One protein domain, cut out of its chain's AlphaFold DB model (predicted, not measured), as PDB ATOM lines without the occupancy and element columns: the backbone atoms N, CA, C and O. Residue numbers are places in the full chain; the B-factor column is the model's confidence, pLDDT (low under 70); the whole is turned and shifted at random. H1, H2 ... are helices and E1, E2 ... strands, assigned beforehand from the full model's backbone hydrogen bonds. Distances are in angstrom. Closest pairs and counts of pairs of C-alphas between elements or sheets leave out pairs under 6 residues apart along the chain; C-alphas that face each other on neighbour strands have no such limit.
ATOM      1  N   TRP A  44     -31.280 -22.988 -30.061       84.62
ATOM      2  CA  TRP A  44     -32.293 -22.640 -31.065       84.62
ATOM      3  C   TRP A  44     -33.555 -23.507 -31.050       84.62
ATOM      4  O   TRP A  44     -34.574 -23.113 -31.611       84.62
ATOM      5  N   ALA A  45     -33.496 -24.701 -30.459       83.88
ATOM      6  CA  ALA A  45     -34.638 -25.605 -30.364       83.88
ATOM      7  C   ALA A  45     -35.437 -25.422 -29.065       83.88
ATOM      8  O   ALA A  45     -36.420 -26.136 -28.854       83.88
ATOM      9  N   VAL A  46     -34.963 -24.560 -28.164       84.88
ATOM     10  CA  VAL A  46     -35.497 -24.408 -26.805       84.88
ATOM     11  C   VAL A  46     -35.841 -22.955 -26.506       84.88
ATOM     12  O   VAL A  46     -36.895 -22.697 -25.929       84.88
ATOM     13  N   TYR A  47     -34.973 -22.019 -26.886       89.00
ATOM     14  CA  TYR A  47     -35.119 -20.606 -26.572       89.00
ATOM     15  C   TYR A  47     -35.606 -19.799 -27.781       89.00
ATOM     16  O   TYR A  47     -35.206 -20.087 -28.915       89.00
ATOM     17  N   PRO A  48     -36.465 -18.789 -27.550       93.88
ATOM     18  CA  PRO A  48     -36.849 -17.847 -28.590       93.88
ATOM     19  C   PRO A  48     -35.656 -16.977 -28.987       93.88
ATOM     20  O   PRO A  48     -34.764 -16.729 -28.178       93.88
ATOM     21  N   ILE A  49     -35.670 -16.475 -30.218       94.31
ATOM     22  CA  ILE A  49     -34.706 -15.471 -30.662       94.31
ATOM     23  C   ILE A  49     -34.916 -14.166 -29.888       94.31
ATOM     24  O   ILE A  49     -36.019 -13.846 -29.440       94.31
ATOM     25  N   SER A  50     -33.850 -13.393 -29.762       94.81
ATOM     26  CA  SER A  50     -33.854 -12.054 -29.191       94.81
ATOM     27  C   SER A  50     -34.708 -11.097 -30.016       94.81
ATOM     28  O   SER A  50     -34.842 -11.224 -31.237       94.81
ATOM     29  N   GLU A  51     -35.239 -10.077 -29.342       95.44
ATOM     30  CA  GLU A  51     -36.003  -9.007 -29.986       95.44
ATOM     31  C   GLU A  51     -35.176  -8.271 -31.055       95.44
ATOM     32  O   GLU A  51     -35.720  -7.892 -32.087       95.44
ATOM     33  N   GLU A  52     -33.857  -8.134 -30.863       95.00
ATOM     34  CA  GLU A  52     -32.961  -7.538 -31.862       95.00
ATOM     35  C   GLU A  52     -32.902  -8.386 -33.141       95.00
ATOM     36  O   GLU A  52     -33.155  -7.874 -34.233       95.00
ATOM     37  N   SER A  53     -32.637  -9.695 -33.023       94.19
ATOM     38  CA  SER A  53     -32.663 -10.612 -34.172       94.19
ATOM     39  C   SER A  53     -34.028 -10.606 -34.867       94.19
ATOM     40  O   SER A  53     -34.092 -10.601 -36.098       94.19
ATOM     41  N   LYS A  54     -35.121 -10.579 -34.090       95.62
ATOM     42  CA  LYS A  54     -36.494 -10.525 -34.604       95.62
ATOM     43  C   LYS A  54     -36.742  -9.256 -35.416       95.62
ATOM     44  O   LYS A  54     -37.216  -9.355 -36.544       95.62
ATOM     45  N   GLN A  55     -36.354  -8.091 -34.897       95.12
ATOM     46  CA  GLN A  55     -36.500  -6.815 -35.601       95.12
ATOM     47  C   GLN A  55     -35.699  -6.805 -36.907       95.12
ATOM     48  O   GLN A  55     -36.234  -6.474 -37.963       95.12
ATOM     49  N   VAL A  56     -34.441  -7.256 -36.866       95.44
ATOM     50  CA  VAL A  56     -33.596  -7.344 -38.065       95.44
ATOM     51  C   VAL A  56     -34.205  -8.286 -39.111       95.44
ATOM     52  O   VAL A  56     -34.085  -8.026 -40.310       95.44
ATOM     53  N   LEU A  57     -34.870  -9.369 -38.704       96.25
ATOM     54  CA  LEU A  57     -35.593 -10.242 -39.632       96.25
ATOM     55  C   LEU A  57     -36.853  -9.587 -40.196       96.25
ATOM     56  O   LEU A  57     -37.069  -9.668 -41.402       96.25
ATOM     57  N   CYS A  58     -37.650  -8.923 -39.362       96.31
ATOM     58  CA  CYS A  58     -38.838  -8.189 -39.794       96.31
ATOM     59  C   CYS A  58     -38.509  -7.140 -40.854       96.31
ATOM     60  O   CYS A  58     -39.147  -7.123 -41.907       96.31
ATOM     61  N   ASP A  59     -37.456  -6.356 -40.621       96.06
ATOM     62  CA  ASP A  59     -36.980  -5.348 -41.568       96.06
ATOM     63  C   ASP A  59     -36.462  -5.991 -42.862       96.06
ATOM     64  O   ASP A  59     -36.703  -5.489 -43.950       96.06
ATOM     65  N   ALA A  60     -35.734  -7.110 -42.772       96.62
ATOM     66  CA  ALA A  60     -35.184  -7.779 -43.955       96.62
ATOM     67  C   ALA A  60     -36.264  -8.387 -44.852       96.62
ATOM     68  O   ALA A  60     -36.113  -8.456 -46.070       96.62
ATOM     69  N   LEU A  61     -37.323  -8.896 -44.228       96.19
ATOM     70  CA  LEU A  61     -38.436  -9.551 -44.897       96.19
ATOM     71  C   LEU A  61     -39.522  -8.555 -45.331       96.19
ATOM     72  O   LEU A  61     -40.490  -8.982 -45.958       96.19
ATOM     73  N   ASP A  62     -39.354  -7.261 -45.030       95.44
ATOM     74  CA  ASP A  62     -40.347  -6.199 -45.238       95.44
ATOM     75  C   ASP A  62     -41.736  -6.594 -44.704       95.44
ATOM     76  O   ASP A  62     -42.762  -6.440 -45.373       95.44
ATOM     77  N   LEU A  63     -41.767  -7.165 -43.494       94.50
ATOM     78  CA  LEU A  63     -43.017  -7.579 -42.863       94.50
ATOM     79  C   LEU A  63     -43.791  -6.362 -42.341       94.50
ATOM     80  O   LEU A  63     -43.192  -5.434 -41.793       94.50
ATOM     81  N   PRO A  64     -45.130  -6.357 -42.460       91.69
ATOM     82  CA  PRO A  64     -45.930  -5.275 -41.911       91.69
ATOM     83  C   PRO A  64     -45.812  -5.253 -40.383       91.69
ATOM     84  O   PRO A  64     -45.747  -6.301 -39.744       91.69
ATOM     85  N   ALA A  65     -45.870  -4.064 -39.780       83.69
ATOM     86  CA  ALA A  65     -45.766  -3.900 -38.325       83.69
ATOM     87  C   ALA A  65     -46.853  -4.658 -37.531       83.69
ATOM     88  O   ALA A  65     -46.659  -4.962 -36.360       83.69
ATOM     89  N   GLY A  66     -47.988  -4.970 -38.167       88.31
ATOM     90  CA  GLY A  66     -49.051  -5.797 -37.591       88.31
ATOM     91  C   GLY A  66     -48.879  -7.304 -37.802       88.31
ATOM     92  O   GLY A  66     -49.788  -8.058 -37.463       88.31
ATOM     93  N   ASP A  67     -47.779  -7.769 -38.407       94.25
ATOM     94  CA  ASP A  67     -47.507  -9.203 -38.509       94.25
ATOM     95  C   ASP A  67     -47.210  -9.764 -37.107       94.25
ATOM     96  O   ASP A  67     -46.314  -9.251 -36.432       94.25
ATOM     97  N   PRO A  68     -47.878 -10.852 -36.681       92.94
ATOM     98  CA  PRO A  68     -47.599 -11.522 -35.412       92.94
ATOM     99  C   PRO A  68     -46.125 -11.864 -35.178       92.94
ATOM    100  O   PRO A  68     -45.668 -11.941 -34.044       92.94
ATOM    101  N   PHE A  69     -45.361 -12.086 -36.246       94.25
ATOM    102  CA  PHE A  69     -43.929 -12.356 -36.170       94.25
ATOM    103  C   PHE A  69     -43.115 -11.147 -35.678       94.25
ATOM    104  O   PHE A  69     -42.032 -11.327 -35.135       94.25
ATOM    105  N   CYS A  70     -43.633  -9.930 -35.852       95.56
ATOM    106  CA  CYS A  70     -42.965  -8.671 -35.522       95.56
ATOM    107  C   CYS A  70     -43.529  -7.995 -34.267       95.56
ATOM    108  O   CYS A  70     -43.016  -6.959 -33.851       95.56
ATOM    109  N   GLU A  71     -44.549  -8.581 -33.631       94.94
ATOM    110  CA  GLU A  71     -45.136  -8.065 -32.393       94.94
ATOM    111  C   GLU A  71     -44.099  -8.049 -31.249       94.94
ATOM    112  O   GLU A  71     -43.517  -9.097 -30.929       94.94
ATOM    113  N   PRO A  72     -43.865  -6.898 -30.590       93.62
ATOM    114  CA  PRO A  72     -42.953  -6.812 -29.451       93.62
ATOM    115  C   PRO A  72     -43.354  -7.747 -28.305       93.62
ATOM    116  O   PRO A  72     -44.531  -7.867 -27.967       93.62
ATOM    117  N   GLY A  73     -42.374  -8.417 -27.694       92.94
ATOM    118  CA  GLY A  73     -42.595  -9.312 -26.548       92.94
ATOM    119  C   GLY A  73     -43.260 -10.654 -26.879       92.94
ATOM    120  O   GLY A  73     -43.345 -11.526 -26.012       92.94
ATOM    121  N   ARG A  74     -43.697 -10.864 -28.126       94.75
ATOM    122  CA  ARG A  74     -44.120 -12.179 -28.596       94.75
ATOM    123  C   ARG A  74     -42.893 -13.045 -28.899       94.75
ATOM    124  O   ARG A  74     -42.064 -12.635 -29.718       94.75
ATOM    125  N   PRO A  75     -42.772 -14.236 -28.283       95.25
ATOM    126  CA  PRO A  75     -41.654 -15.124 -28.553       95.25
ATOM    127  C   PRO A  75     -41.749 -15.685 -29.973       95.25
ATOM    128  O   PRO A  75     -42.811 -16.133 -30.404       95.25
ATOM    129  N   VAL A  76     -40.615 -15.679 -30.670       95.38
ATOM    130  CA  VAL A  76     -40.420 -16.303 -31.981       95.38
ATOM    131  C   VAL A  76     -39.270 -17.285 -31.838       95.38
ATOM    132  O   VAL A  76     -38.180 -16.898 -31.425       95.38
ATOM    133  N   ASP A  77     -39.490 -18.555 -32.150       94.00
ATOM    134  CA  ASP A  77     -38.421 -19.553 -32.148       94.00
ATOM    135  C   ASP A  77     -37.853 -19.786 -33.560       94.00
ATOM    136  O   ASP A  77     -38.360 -19.278 -34.564       94.00
ATOM    137  N   HIS A  78     -36.779 -20.575 -33.660       91.94
ATOM    138  CA  HIS A  78     -36.176 -20.929 -34.949       91.94
ATOM    139  C   HIS A  78     -37.174 -21.570 -35.929       91.94
ATOM    140  O   HIS A  78     -37.094 -21.348 -37.142       91.94
ATOM    141  N   TRP A  79     -38.125 -22.356 -35.423       92.56
ATOM    142  CA  TRP A  79     -39.130 -23.010 -36.252       92.56
ATOM    143  C   TRP A  79     -40.129 -22.015 -36.828       92.56
ATOM    144  O   TRP A  79     -40.539 -22.174 -37.979       92.56
ATOM    145  N   ASP A  80     -40.490 -20.985 -36.078       95.94
ATOM    146  CA  ASP A  80     -41.333 -19.896 -36.553       95.94
ATOM    147  C   ASP A  80     -40.614 -19.051 -37.609       95.94
ATOM    148  O   ASP A  80     -41.222 -18.742 -38.641       95.94
ATOM    149  N   VAL A  81     -39.307 -18.790 -37.441       96.25
ATOM    150  CA  VAL A  81     -38.471 -18.179 -38.497       96.25
ATOM    151  C   VAL A  81     -38.524 -19.025 -39.769       96.25
ATOM    152  O   VAL A  81     -38.840 -18.512 -40.842       96.25
ATOM    153  N   TYR A  82     -38.283 -20.336 -39.664       96.00
ATOM    154  CA  TYR A  82     -38.350 -21.239 -40.816       96.00
ATOM    155  C   TYR A  82     -39.727 -21.230 -41.491       96.00
ATOM    156  O   TYR A  82     -39.799 -21.125 -42.716       96.00
ATOM    157  N   LYS A  83     -40.823 -21.322 -40.724       96.94
ATOM    158  CA  LYS A  83     -42.186 -21.300 -41.279       96.94
ATOM    159  C   LYS A  83     -42.444 -20.006 -42.045       96.94
ATOM    160  O   LYS A  83     -42.964 -20.067 -43.158       96.94
ATOM    161  N   LYS A  84     -42.063 -18.857 -41.473       97.50
ATOM    162  CA  LYS A  84     -42.242 -17.550 -42.112       97.50
ATOM    163  C   LYS A  84     -41.434 -17.451 -43.404       97.50
ATOM    164  O   LYS A  84     -41.992 -17.135 -44.448       97.50
ATOM    165  N   VAL A  85     -40.153 -17.802 -43.356       97.69
ATOM    166  CA  VAL A  85     -39.250 -17.765 -44.517       97.69
ATOM    167  C   VAL A  85     -39.725 -18.702 -45.626       97.69
ATOM    168  O   VAL A  85     -39.778 -18.306 -46.785       97.69
ATOM    169  N   LYS A  86     -40.144 -19.923 -45.286       97.81
ATOM    170  CA  LYS A  86     -40.695 -20.873 -46.260       97.81
ATOM    171  C   LYS A  86     -42.000 -20.379 -46.894       97.81
ATOM    172  O   LYS A  86     -42.246 -20.688 -48.055       97.81
ATOM    173  N   ALA A  87     -42.837 -19.665 -46.142       97.62
ATOM    174  CA  ALA A  87     -44.072 -19.094 -46.669       97.62
ATOM    175  C   ALA A  87     -43.805 -17.939 -47.648       97.62
ATOM    176  O   ALA A  87     -44.503 -17.831 -48.651       97.62
ATOM    177  N   LEU A  88     -42.789 -17.112 -47.378       97.56
ATOM    178  CA  LEU A  88     -42.402 -15.988 -48.241       97.56
ATOM    179  C   LEU A  88     -41.627 -16.426 -49.490       97.56
ATOM    180  O   LEU A  88     -41.770 -15.814 -50.542       97.56
ATOM    181  N   PHE A  89     -40.828 -17.490 -49.382       97.75
ATOM    182  CA  PHE A  89     -39.998 -18.005 -50.472       97.75
ATOM    183  C   PHE A  89     -40.303 -19.490 -50.748       97.75
ATOM    184  O   PHE A  89     -39.482 -20.367 -50.447       97.75
ATOM    185  N   PRO A  90     -41.499 -19.820 -51.263       97.31
ATOM    186  CA  PRO A  90     -41.858 -21.197 -51.581       97.31
ATOM    187  C   PRO A  90     -41.004 -21.777 -52.732       97.31
ATOM    188  O   PRO A  90     -40.320 -21.049 -53.455       97.31
ATOM    189  N   PRO A  91     -41.029 -23.107 -52.953       97.25
ATOM    190  CA  PRO A  91     -40.434 -23.699 -54.147       97.25
ATOM    191  C   PRO A  91     -40.934 -23.022 -55.431       97.25
ATOM    192  O   PRO A  91     -42.128 -22.784 -55.590       97.25
ATOM    193  N   GLY A  92     -40.013 -22.733 -56.345       97.25
ATOM    194  CA  GLY A  92     -40.243 -21.943 -57.551       97.25
ATOM    195  C   GLY A  92     -39.771 -20.492 -57.438       97.25
ATOM    196  O   GLY A  92     -39.551 -19.869 -58.472       97.25
ATOM    197  N   THR A  93     -39.542 -19.967 -56.229       98.19
ATOM    198  CA  THR A  93     -39.006 -18.612 -56.042       98.19
ATOM    199  C   THR A  93     -37.604 -18.472 -56.659       98.19
ATOM    200  O   THR A  93     -36.742 -19.332 -56.430       98.19
ATOM    201  N   PRO A  94     -37.327 -17.393 -57.417       98.31
ATOM    202  CA  PRO A  94     -35.976 -17.054 -57.845       98.31
ATOM    203  C   PRO A  94     -35.050 -16.795 -56.655       98.31
ATOM    204  O   PRO A  94     -35.338 -15.982 -55.784       98.31
ATOM    205  N   TYR A  95     -33.881 -17.430 -56.639       98.06
ATOM    206  CA  TYR A  95     -32.896 -17.248 -55.574       98.06
ATOM    207  C   TYR A  95     -32.432 -15.792 -55.436       98.06
ATOM    208  O   TYR A  95     -32.155 -15.346 -54.332       98.06
ATOM    209  N   ALA A  96     -32.423 -15.026 -56.530       98.12
ATOM    210  CA  ALA A  96     -32.112 -13.598 -56.490       98.12
ATOM    211  C   ALA A  96     -33.060 -12.806 -55.565       98.12
ATOM    212  O   ALA A  96     -32.632 -11.845 -54.937       98.12
ATOM    213  N   GLU A  97     -34.326 -13.218 -55.433       98.19
ATOM    214  CA  GLU A  97     -35.273 -12.591 -54.499       98.19
ATOM    215  C   GLU A  97     -34.949 -12.944 -53.045       98.19
ATOM    216  O   GLU A  97     -35.018 -12.086 -52.163       98.19
ATOM    217  N   VAL A  98     -34.534 -14.192 -52.798       98.06
ATOM    218  CA  VAL A  98     -34.046 -14.632 -51.484       98.06
ATOM    219  C   VAL A  98     -32.802 -13.834 -51.099       98.06
ATOM    220  O   VAL A  98     -32.736 -13.282 -50.005       98.06
ATOM    221  N   GLU A  99     -31.831 -13.732 -52.006       97.75
ATOM    222  CA  GLU A  99     -30.576 -13.011 -51.795       97.75
ATOM    223  C   GLU A  99     -30.800 -11.505 -51.600       97.75
ATOM    224  O   GLU A  99     -30.170 -10.908 -50.730       97.75
ATOM    225  N   ALA A 100     -31.749 -10.897 -52.315       97.81
ATOM    226  CA  ALA A 100     -32.082  -9.483 -52.142       97.81
ATOM    227  C   ALA A 100     -32.577  -9.154 -50.722       97.81
ATOM    228  O   ALA A 100     -32.267  -8.090 -50.191       97.81
ATOM    229  N   LYS A 101     -33.330 -10.066 -50.093       97.62
ATOM    230  CA  LYS A 101     -33.885  -9.879 -48.740       97.62
ATOM    231  C   LYS A 101     -32.921 -10.351 -47.653       97.62
ATOM    232  O   LYS A 101     -32.707  -9.680 -46.645       97.62
ATOM    233  N   LEU A 102     -32.329 -11.526 -47.854       97.19
ATOM    234  CA  LEU A 102     -31.584 -12.247 -46.824       97.19
ATOM    235  C   LEU A 102     -30.068 -12.216 -47.021       97.19
ATOM    236  O   LEU A 102     -29.345 -12.635 -46.122       97.19
ATOM    237  N   GLY A 103     -29.550 -11.692 -48.132       94.88
ATOM    238  CA  GLY A 103     -28.117 -11.701 -48.455       94.88
ATOM    239  C   GLY A 103     -27.226 -11.000 -47.426       94.88
ATOM    240  O   GLY A 103     -26.043 -11.309 -47.330       94.88
ATOM    241  N   ARG A 104     -27.794 -10.109 -46.600       93.38
ATOM    242  CA  ARG A 104     -27.084  -9.465 -45.482       93.38
ATOM    243  C   ARG A 104     -26.817 -10.386 -44.289       93.38
ATOM    244  O   ARG A 104     -25.988 -10.056 -43.445       93.38
ATOM    245  N   PHE A 105     -27.541 -11.497 -44.174       93.44
ATOM    246  CA  PHE A 105     -27.329 -12.467 -43.105       93.44
ATOM    247  C   PHE A 105     -26.145 -13.379 -43.450       93.44
ATOM    248  O   PHE A 105     -25.905 -13.647 -44.631       93.44
ATOM    249  N   PRO A 106     -25.412 -13.894 -42.446       92.19
ATOM    250  CA  PRO A 106     -24.352 -14.867 -42.683       92.19
ATOM    251  C   PRO A 106     -24.878 -16.072 -43.462       92.19
ATOM    252  O   PRO A 106     -25.869 -16.684 -43.059       92.19
ATOM    253  N   HIS A 107     -24.219 -16.408 -44.569       92.94
ATOM    254  CA  HIS A 107     -24.593 -17.551 -45.388       92.94
ATOM    255  C   HIS A 107     -23.398 -18.153 -46.131       92.94
ATOM    256  O   HIS A 107     -22.376 -17.495 -46.333       92.94
ATOM    257  N   VAL A 108     -23.522 -19.417 -46.532       92.50
ATOM    258  CA  VAL A 108     -22.560 -20.111 -47.400       92.50
ATOM    259  C   VAL A 108     -23.265 -20.796 -48.560       92.50
ATOM    260  O   VAL A 108     -24.406 -21.245 -48.451       92.50
ATOM    261  N   LYS A 109     -22.547 -20.915 -49.676       93.62
ATOM    262  CA  LYS A 109     -22.929 -21.768 -50.797       93.62
ATOM    263  C   LYS A 109     -22.337 -23.157 -50.584       93.62
ATOM    264  O   LYS A 109     -21.120 -23.301 -50.502       93.62
ATOM    265  N   GLU A 110     -23.183 -24.176 -50.549       92.31
ATOM    266  CA  GLU A 110     -22.764 -25.571 -50.484       92.31
ATOM    267  C   GLU A 110     -23.050 -26.286 -51.803       92.31
ATOM    268  O   GLU A 110     -24.173 -26.283 -52.318       92.31
ATOM    269  N   GLU A 111     -22.020 -26.947 -52.320       94.00
ATOM    270  CA  GLU A 111     -22.102 -27.822 -53.480       94.00
ATOM    271  C   GLU A 111     -21.801 -29.257 -53.047       94.00
ATOM    272  O   GLU A 111     -20.788 -29.532 -52.410       94.00
ATOM    273  N   SER A 112     -22.678 -30.188 -53.406       91.62
ATOM    274  CA  SER A 112     -22.440 -31.622 -53.247       91.62
ATOM    275  C   SER A 112     -22.072 -32.200 -54.602       91.62
ATOM    276  O   SER A 112     -22.824 -32.045 -55.568       91.62
ATOM    277  N   ARG A 113     -20.913 -32.854 -54.680       95.38
ATOM    278  CA  ARG A 113     -20.391 -33.455 -55.908       95.38
ATOM    279  C   ARG A 113     -20.113 -34.936 -55.696       95.38
ATOM    280  O   ARG A 113     -19.689 -35.338 -54.616       95.38
ATOM    281  N   GLN A 114     -20.375 -35.729 -56.724       94.44
ATOM    282  CA  GLN A 114     -19.922 -37.115 -56.796       94.44
ATOM    283  C   GLN A 114     -18.398 -37.175 -57.028       94.44
ATOM    284  O   GLN A 114     -17.798 -36.160 -57.397       94.44
ATOM    285  N   PRO A 115     -17.751 -38.343 -56.827       96.50
ATOM    286  CA  PRO A 115     -16.314 -38.509 -57.071       96.50
ATOM    287  C   PRO A 115     -15.869 -38.184 -58.506       96.50
ATOM    288  O   PRO A 115     -14.726 -37.799 -58.718       96.50
ATOM    289  N   ASP A 116     -16.772 -38.306 -59.480       96.50
ATOM    290  CA  ASP A 116     -16.563 -37.948 -60.891       96.50
ATOM    291  C   ASP A 116     -16.660 -36.429 -61.165       96.50
ATOM    292  O   ASP A 116     -16.501 -35.980 -62.297       96.50
ATOM    293  N   GLY A 117     -16.940 -35.625 -60.134       94.38
ATOM    294  CA  GLY A 117     -17.118 -34.176 -60.219       94.38
ATOM    295  C   GLY A 117     -18.547 -33.719 -60.538       94.38
ATOM    296  O   GLY A 117     -18.814 -32.509 -60.485       94.38
ATOM    297  N   THR A 118     -19.477 -34.644 -60.809       95.31
ATOM    298  CA  THR A 118     -20.876 -34.338 -61.134       95.31
ATOM    299  C   THR A 118     -21.562 -33.646 -59.959       95.31
ATOM    300  O   THR A 118     -21.602 -34.164 -58.843       95.31
ATOM    301  N   LEU A 119     -22.133 -32.462 -60.205       94.25
ATOM    302  CA  LEU A 119     -22.889 -31.708 -59.203       94.25
ATOM    303  C   LEU A 119     -24.241 -32.390 -58.946       94.25
ATOM    304  O   LEU A 119     -25.079 -32.454 -59.841       94.25
ATOM    305  N   VAL A 120     -24.460 -32.853 -57.716       95.38
ATOM    306  CA  VAL A 120     -25.695 -33.525 -57.264       95.38
ATOM    307  C   VAL A 120     -26.485 -32.724 -56.233       95.38
ATOM    308  O   VAL A 120     -27.610 -33.079 -55.893       95.38
ATOM    309  N   GLY A 121     -25.920 -31.625 -55.738       94.25
ATOM    310  CA  GLY A 121     -26.595 -30.732 -54.811       94.25
ATOM    311  C   GLY A 121     -26.025 -29.330 -54.900       94.25
ATOM    312  O   GLY A 121     -24.813 -29.152 -54.972       94.25
ATOM    313  N   LEU A 122     -26.905 -28.338 -54.886       95.94
ATOM    314  CA  LEU A 122     -26.554 -26.935 -54.751       95.94
ATOM    315  C   LEU A 122     -27.546 -26.314 -53.780       95.94
ATOM    316  O   LEU A 122     -28.757 -26.390 -53.999       95.94
ATOM    317  N   ARG A 123     -27.045 -25.721 -52.704       95.56
ATOM    318  CA  ARG A 123     -27.879 -25.018 -51.732       95.56
ATOM    319  C   ARG A 123     -27.149 -23.831 -51.136       95.56
ATOM    320  O   ARG A 123     -25.926 -23.834 -51.048       95.56
ATOM    321  N   TYR A 124     -27.920 -22.857 -50.690       95.44
ATOM    322  CA  TYR A 124     -27.436 -21.786 -49.835       95.44
ATOM    323  C   TYR A 124     -27.946 -22.009 -48.422       95.44
ATOM    324  O   TYR A 124     -29.116 -22.341 -48.218       95.44
ATOM    325  N   VAL A 125     -27.047 -21.881 -47.458       94.00
ATOM    326  CA  VAL A 125     -27.309 -22.114 -46.040       94.00
ATOM    327  C   VAL A 125     -27.210 -20.772 -45.348       94.00
ATOM    328  O   VAL A 125     -26.186 -20.126 -45.496       94.00
ATOM    329  N   TYR A 126     -28.255 -20.354 -44.642       94.75
ATOM    330  CA  TYR A 126     -28.345 -19.056 -43.976       94.75
ATOM    331  C   TYR A 126     -28.429 -19.205 -42.461       94.75
ATOM    332  O   TYR A 126     -29.182 -20.046 -41.962       94.75
ATOM    333  N   GLN A 127     -27.735 -18.327 -41.732       93.12
ATOM    334  CA  GLN A 127     -27.943 -18.094 -40.306       93.12
ATOM    335  C   GLN A 127     -28.841 -16.877 -40.091       93.12
ATOM    336  O   GLN A 127     -28.384 -15.736 -40.077       93.12
ATOM    337  N   LEU A 128     -30.133 -17.121 -39.897       93.94
ATOM    338  CA  LEU A 128     -31.104 -16.042 -39.701       93.94
ATOM    339  C   LEU A 128     -31.278 -15.637 -38.231       93.94
ATOM    340  O   LEU A 128     -31.927 -14.642 -37.946       93.94
ATOM    341  N   THR A 129     -30.686 -16.390 -37.300       92.19
ATOM    342  CA  THR A 129     -30.793 -16.150 -35.851       92.19
ATOM    343  C   THR A 129     -29.408 -15.999 -35.207       92.19
ATOM    344  O   THR A 129     -28.365 -16.218 -35.835       92.19
ATOM    345  N   GLU A 130     -29.366 -15.604 -33.939       90.19
ATOM    346  CA  GLU A 130     -28.157 -15.584 -33.103       90.19
ATOM    347  C   GLU A 130     -27.610 -16.955 -32.755       90.19
ATOM    348  O   GLU A 130     -26.440 -17.068 -32.399       90.19
ATOM    349  N   TYR A 131     -28.417 -17.995 -32.897       88.00
ATOM    350  CA  TYR A 131     -28.013 -19.321 -32.495       88.00
ATOM    351  C   TYR A 131     -27.212 -20.007 -33.597       88.00
ATOM    352  O   TYR A 131     -27.695 -20.237 -34.709       88.00
ATOM    353  N   GLU A 132     -25.979 -20.379 -33.264       83.75
ATOM    354  CA  GLU A 132     -25.152 -21.208 -34.133       83.75
ATOM    355  C   GLU A 132     -25.846 -22.555 -34.411       83.75
ATOM    356  O   GLU A 132     -26.493 -23.153 -33.543       83.75
ATOM    357  N   GLY A 133     -25.750 -23.018 -35.658       81.94
ATOM    358  CA  GLY A 133     -26.382 -24.253 -36.123       81.94
ATOM    359  C   GLY A 133     -27.871 -24.133 -36.459       81.94
ATOM    360  O   GLY A 133     -28.418 -25.063 -37.050       81.94
ATOM    361  N   ALA A 134     -28.529 -23.008 -36.164       89.25
ATOM    362  CA  ALA A 134     -29.923 -22.736 -36.526       89.25
ATOM    363  C   ALA A 134     -30.045 -22.294 -37.997       89.25
ATOM    364  O   ALA A 134     -30.358 -21.139 -38.304       89.25
ATOM    365  N   CYS A 135     -29.740 -23.208 -38.917       92.00
ATOM    366  CA  CYS A 135     -29.625 -22.908 -40.336       92.00
ATOM    367  C   CYS A 135     -30.966 -23.031 -41.066       92.00
ATOM    368  O   CYS A 135     -31.765 -23.924 -40.778       92.00
ATOM    369  N   ILE A 136     -31.167 -22.193 -42.083       95.19
ATOM    370  CA  ILE A 136     -32.217 -22.361 -43.095       95.19
ATOM    371  C   ILE A 136     -31.554 -22.572 -44.455       95.19
ATOM    372  O   ILE A 136     -30.653 -21.837 -44.850       95.19
ATOM    373  N   TYR A 137     -31.992 -23.607 -45.159       95.62
ATOM    374  CA  TYR A 137     -31.403 -24.097 -46.393       95.62
ATOM    375  C   TYR A 137     -32.332 -23.803 -47.564       95.62
ATOM    376  O   TYR A 137     -33.492 -24.215 -47.549       95.62
ATOM    377  N   PHE A 138     -31.789 -23.182 -48.605       97.75
ATOM    378  CA  PHE A 138     -32.441 -22.984 -49.897       97.75
ATOM    379  C   PHE A 138     -31.740 -23.855 -50.929       97.75
ATOM    380  O   PHE A 138     -30.664 -23.519 -51.424       97.75
ATOM    381  N   GLN A 139     -32.324 -25.009 -51.232       97.56
ATOM    382  CA  GLN A 139     -31.826 -25.880 -52.289       97.56
ATOM    383  C   GLN A 139     -32.259 -25.333 -53.641       97.56
ATOM    384  O   GLN A 139     -33.425 -24.981 -53.817       97.56
ATOM    385  N   LEU A 140     -31.330 -25.287 -54.592       98.00
ATOM    386  CA  LEU A 140     -31.589 -24.812 -55.942       98.00
ATOM    387  C   LEU A 140     -31.775 -25.972 -56.912       98.00
ATOM    388  O   LEU A 140     -31.238 -27.066 -56.734       98.00
ATOM    389  N   ASP A 141     -32.541 -25.711 -57.961       96.50
ATOM    390  CA  ASP A 141     -32.609 -26.572 -59.132       96.50
ATOM    391  C   ASP A 141     -31.230 -26.652 -59.800       96.50
ATOM    392  O   ASP A 141     -30.608 -25.630 -60.083       96.50
ATOM    393  N   LEU A 142     -30.737 -27.858 -60.079       95.81
ATOM    394  CA  LEU A 142     -29.385 -28.041 -60.620       95.81
ATOM    395  C   LEU A 142     -29.264 -27.616 -62.086       95.81
ATOM    396  O   LEU A 142     -28.167 -27.267 -62.528       95.81
ATOM    397  N   LYS A 143     -30.379 -27.635 -62.829       93.19
ATOM    398  CA  LYS A 143     -30.408 -27.289 -64.253       93.19
ATOM    399  C   LYS A 143     -30.341 -25.778 -64.454       93.19
ATOM    400  O   LYS A 143     -29.473 -25.287 -65.167       93.19
ATOM    401  N   SER A 144     -31.246 -25.041 -63.818       92.31
ATOM    402  CA  SER A 144     -31.325 -23.581 -63.903       92.31
ATOM    403  C   SER A 144     -30.365 -22.881 -62.946       92.31
ATOM    404  O   SER A 144     -29.930 -21.772 -63.250       92.31
ATOM    405  N   LYS A 145     -30.051 -23.497 -61.795       93.94
ATOM    406  CA  LYS A 145     -29.293 -22.915 -60.669       93.94
ATOM    407  C   LYS A 145     -29.849 -21.575 -60.185       93.94
ATOM    408  O   LYS A 145     -29.126 -20.787 -59.588       93.94
ATOM    409  N   LYS A 146     -31.125 -21.311 -60.475       95.62
ATOM    410  CA  LYS A 146     -31.777 -20.017 -60.246       95.62
ATOM    411  C   LYS A 146     -33.030 -20.129 -59.402       95.62
ATOM    412  O   LYS A 146     -33.367 -19.162 -58.738       95.62
ATOM    413  N   LEU A 147     -33.721 -21.266 -59.437       97.88
ATOM    414  CA  LEU A 147     -34.980 -21.444 -58.720       97.88
ATOM    415  C   LEU A 147     -34.773 -22.291 -57.473       97.88
ATOM    416  O   LEU A 147     -34.088 -23.316 -57.518       97.88
ATOM    417  N   VAL A 148     -35.402 -21.878 -56.377       97.81
ATOM    418  CA  VAL A 148     -35.486 -22.664 -55.149       97.81
ATOM    419  C   VAL A 148     -36.362 -23.886 -55.413       97.81
ATOM    420  O   VAL A 148     -37.507 -23.762 -55.826       97.81
ATOM    421  N   THR A 149     -35.849 -25.084 -55.161       97.69
ATOM    422  CA  THR A 149     -36.620 -26.338 -55.241       97.69
ATOM    423  C   THR A 149     -37.118 -26.789 -53.881       97.69
ATOM    424  O   THR A 149     -38.135 -27.475 -53.782       97.69
ATOM    425  N   ARG A 150     -36.412 -26.410 -52.812       96.81
ATOM    426  CA  ARG A 150     -36.766 -26.802 -51.451       96.81
ATOM    427  C   ARG A 150     -36.228 -25.809 -50.432       96.81
ATOM    428  O   ARG A 150     -35.065 -25.424 -50.502       96.81
ATOM    429  N   VAL A 151     -37.057 -25.505 -49.435       97.56
ATOM    430  CA  VAL A 151     -36.658 -24.808 -48.207       97.56
ATOM    431  C   VAL A 151     -36.800 -25.759 -47.022       97.56
ATOM    432  O   VAL A 151     -37.840 -26.406 -46.866       97.56
ATOM    433  N   TYR A 152     -35.758 -25.879 -46.205       94.81
ATOM    434  CA  TYR A 152     -35.750 -26.681 -44.975       94.81
ATOM    435  C   TYR A 152     -34.857 -26.027 -43.918       94.81
ATOM    436  O   TYR A 152     -34.169 -25.057 -44.213       94.81
ATOM    437  N   ALA A 153     -34.888 -26.528 -42.687       92.44
ATOM    438  CA  ALA A 153     -34.135 -25.977 -41.566       92.44
ATOM    439  C   ALA A 153     -33.442 -27.084 -40.766       92.44
ATOM    440  O   ALA A 153     -33.765 -28.266 -40.932       92.44
ATOM    441  N   THR A 154     -32.490 -26.703 -39.918       86.44
ATOM    442  CA  THR A 154     -31.840 -27.623 -38.981       86.44
ATOM    443  C   THR A 154     -32.877 -28.233 -38.034       86.44
ATOM    444  O   THR A 154     -33.761 -27.548 -37.525       86.44
TER     445      THR A 154
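AT A GLANCE: This is residues 44 to 154 of the 173 residues of an uncharacterized protein of Ardenticatena maritima (UniProt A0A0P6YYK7). A twisted sheet of four strands has two helices, H2 and H3, over one face, while its other face is bare of named helices. A third helix, H1, stands off the sheet toward one end of the long axis, where the long link after it also lies; the turn of the hairpin E1 and E2 makes the opposite end. The printed part has 111 residues, with three named helices followed by four named strands: H1 H2 H3 E1 E2 E3 E4. The sheet's order is E1 - E2 - E3 - E4, all antiparallel, and the class is mixed, helices and strands. The whole is compact, with a radius of gyration of the C-alphas of 14.7 A and spans of 52 by 25 by 19 A.

HOW THE PARTS SIT: H1, residues 51 to 60, is not on the sheet. H2, residues 78 to 88, is apart from H1. H3, residues 95 to 102, is close to H1 but not clearly touching; their closest C-alphas, of Ala 60 and Lys 101, are 5.4 A apart, and they run opposite ways at a steep tilt of 40 degrees. In each of H1, H2 and H3, every O i to N i+4 pair is within hydrogen-bond range. The strands E1, residues 107 to 113, E2, residues 119 to 127, E3, residues 135 to 140, and E4, residues 148 to 153, form a meander, each the antiparallel neighbour of the one before and a hairpin with it. Within hydrogen-bond range are N 110 and O 123 between E1 and E2, 2.8 A, N 126 and O 136 between E2 and E3, 2.8 A, and N 137 and O 152 between E3 and E4, 2.8 A. H2 lies over E4 at a height over the sheet of 8.5 A, along the strands, at 6 degrees to E4 on the local plane. The closest C-alphas of H2 and E4, of Lys 86 and Val 151, are 6.0 A apart. H3, on the same face, lies over E2 and E3 at a height of 9.8 A, at 10 degrees to E2 on the local plane. The closest C-alphas of H3 and E4, of Tyr 95 and Val 148, are 6.0 A apart.

IN THESE COORDINATES: H1 is 14.0 A long from C-alpha 51 at (-36.003, -9.007, -29.986) to C-alpha 60, H2 15.5 A and H3 10.2 A. E1 is 19.5 A long, E2 23.8 A, from C-alpha 119 at (-22.889, -31.708, -59.203), and E3 15.8 A. E4, 14.0 A, ends at C-alpha 153, (-34.135, -25.977, -41.566).

THE WHOLE: The outline is only just a rod, and the two C-alphas farthest apart, of Gly 73 and Asp 116, are 51.7 A apart. The link from H1 to H2, residues 61 to 77, is long. The printed part has no cut; its mean pLDDT is 94.4, and no printed residue is under 70.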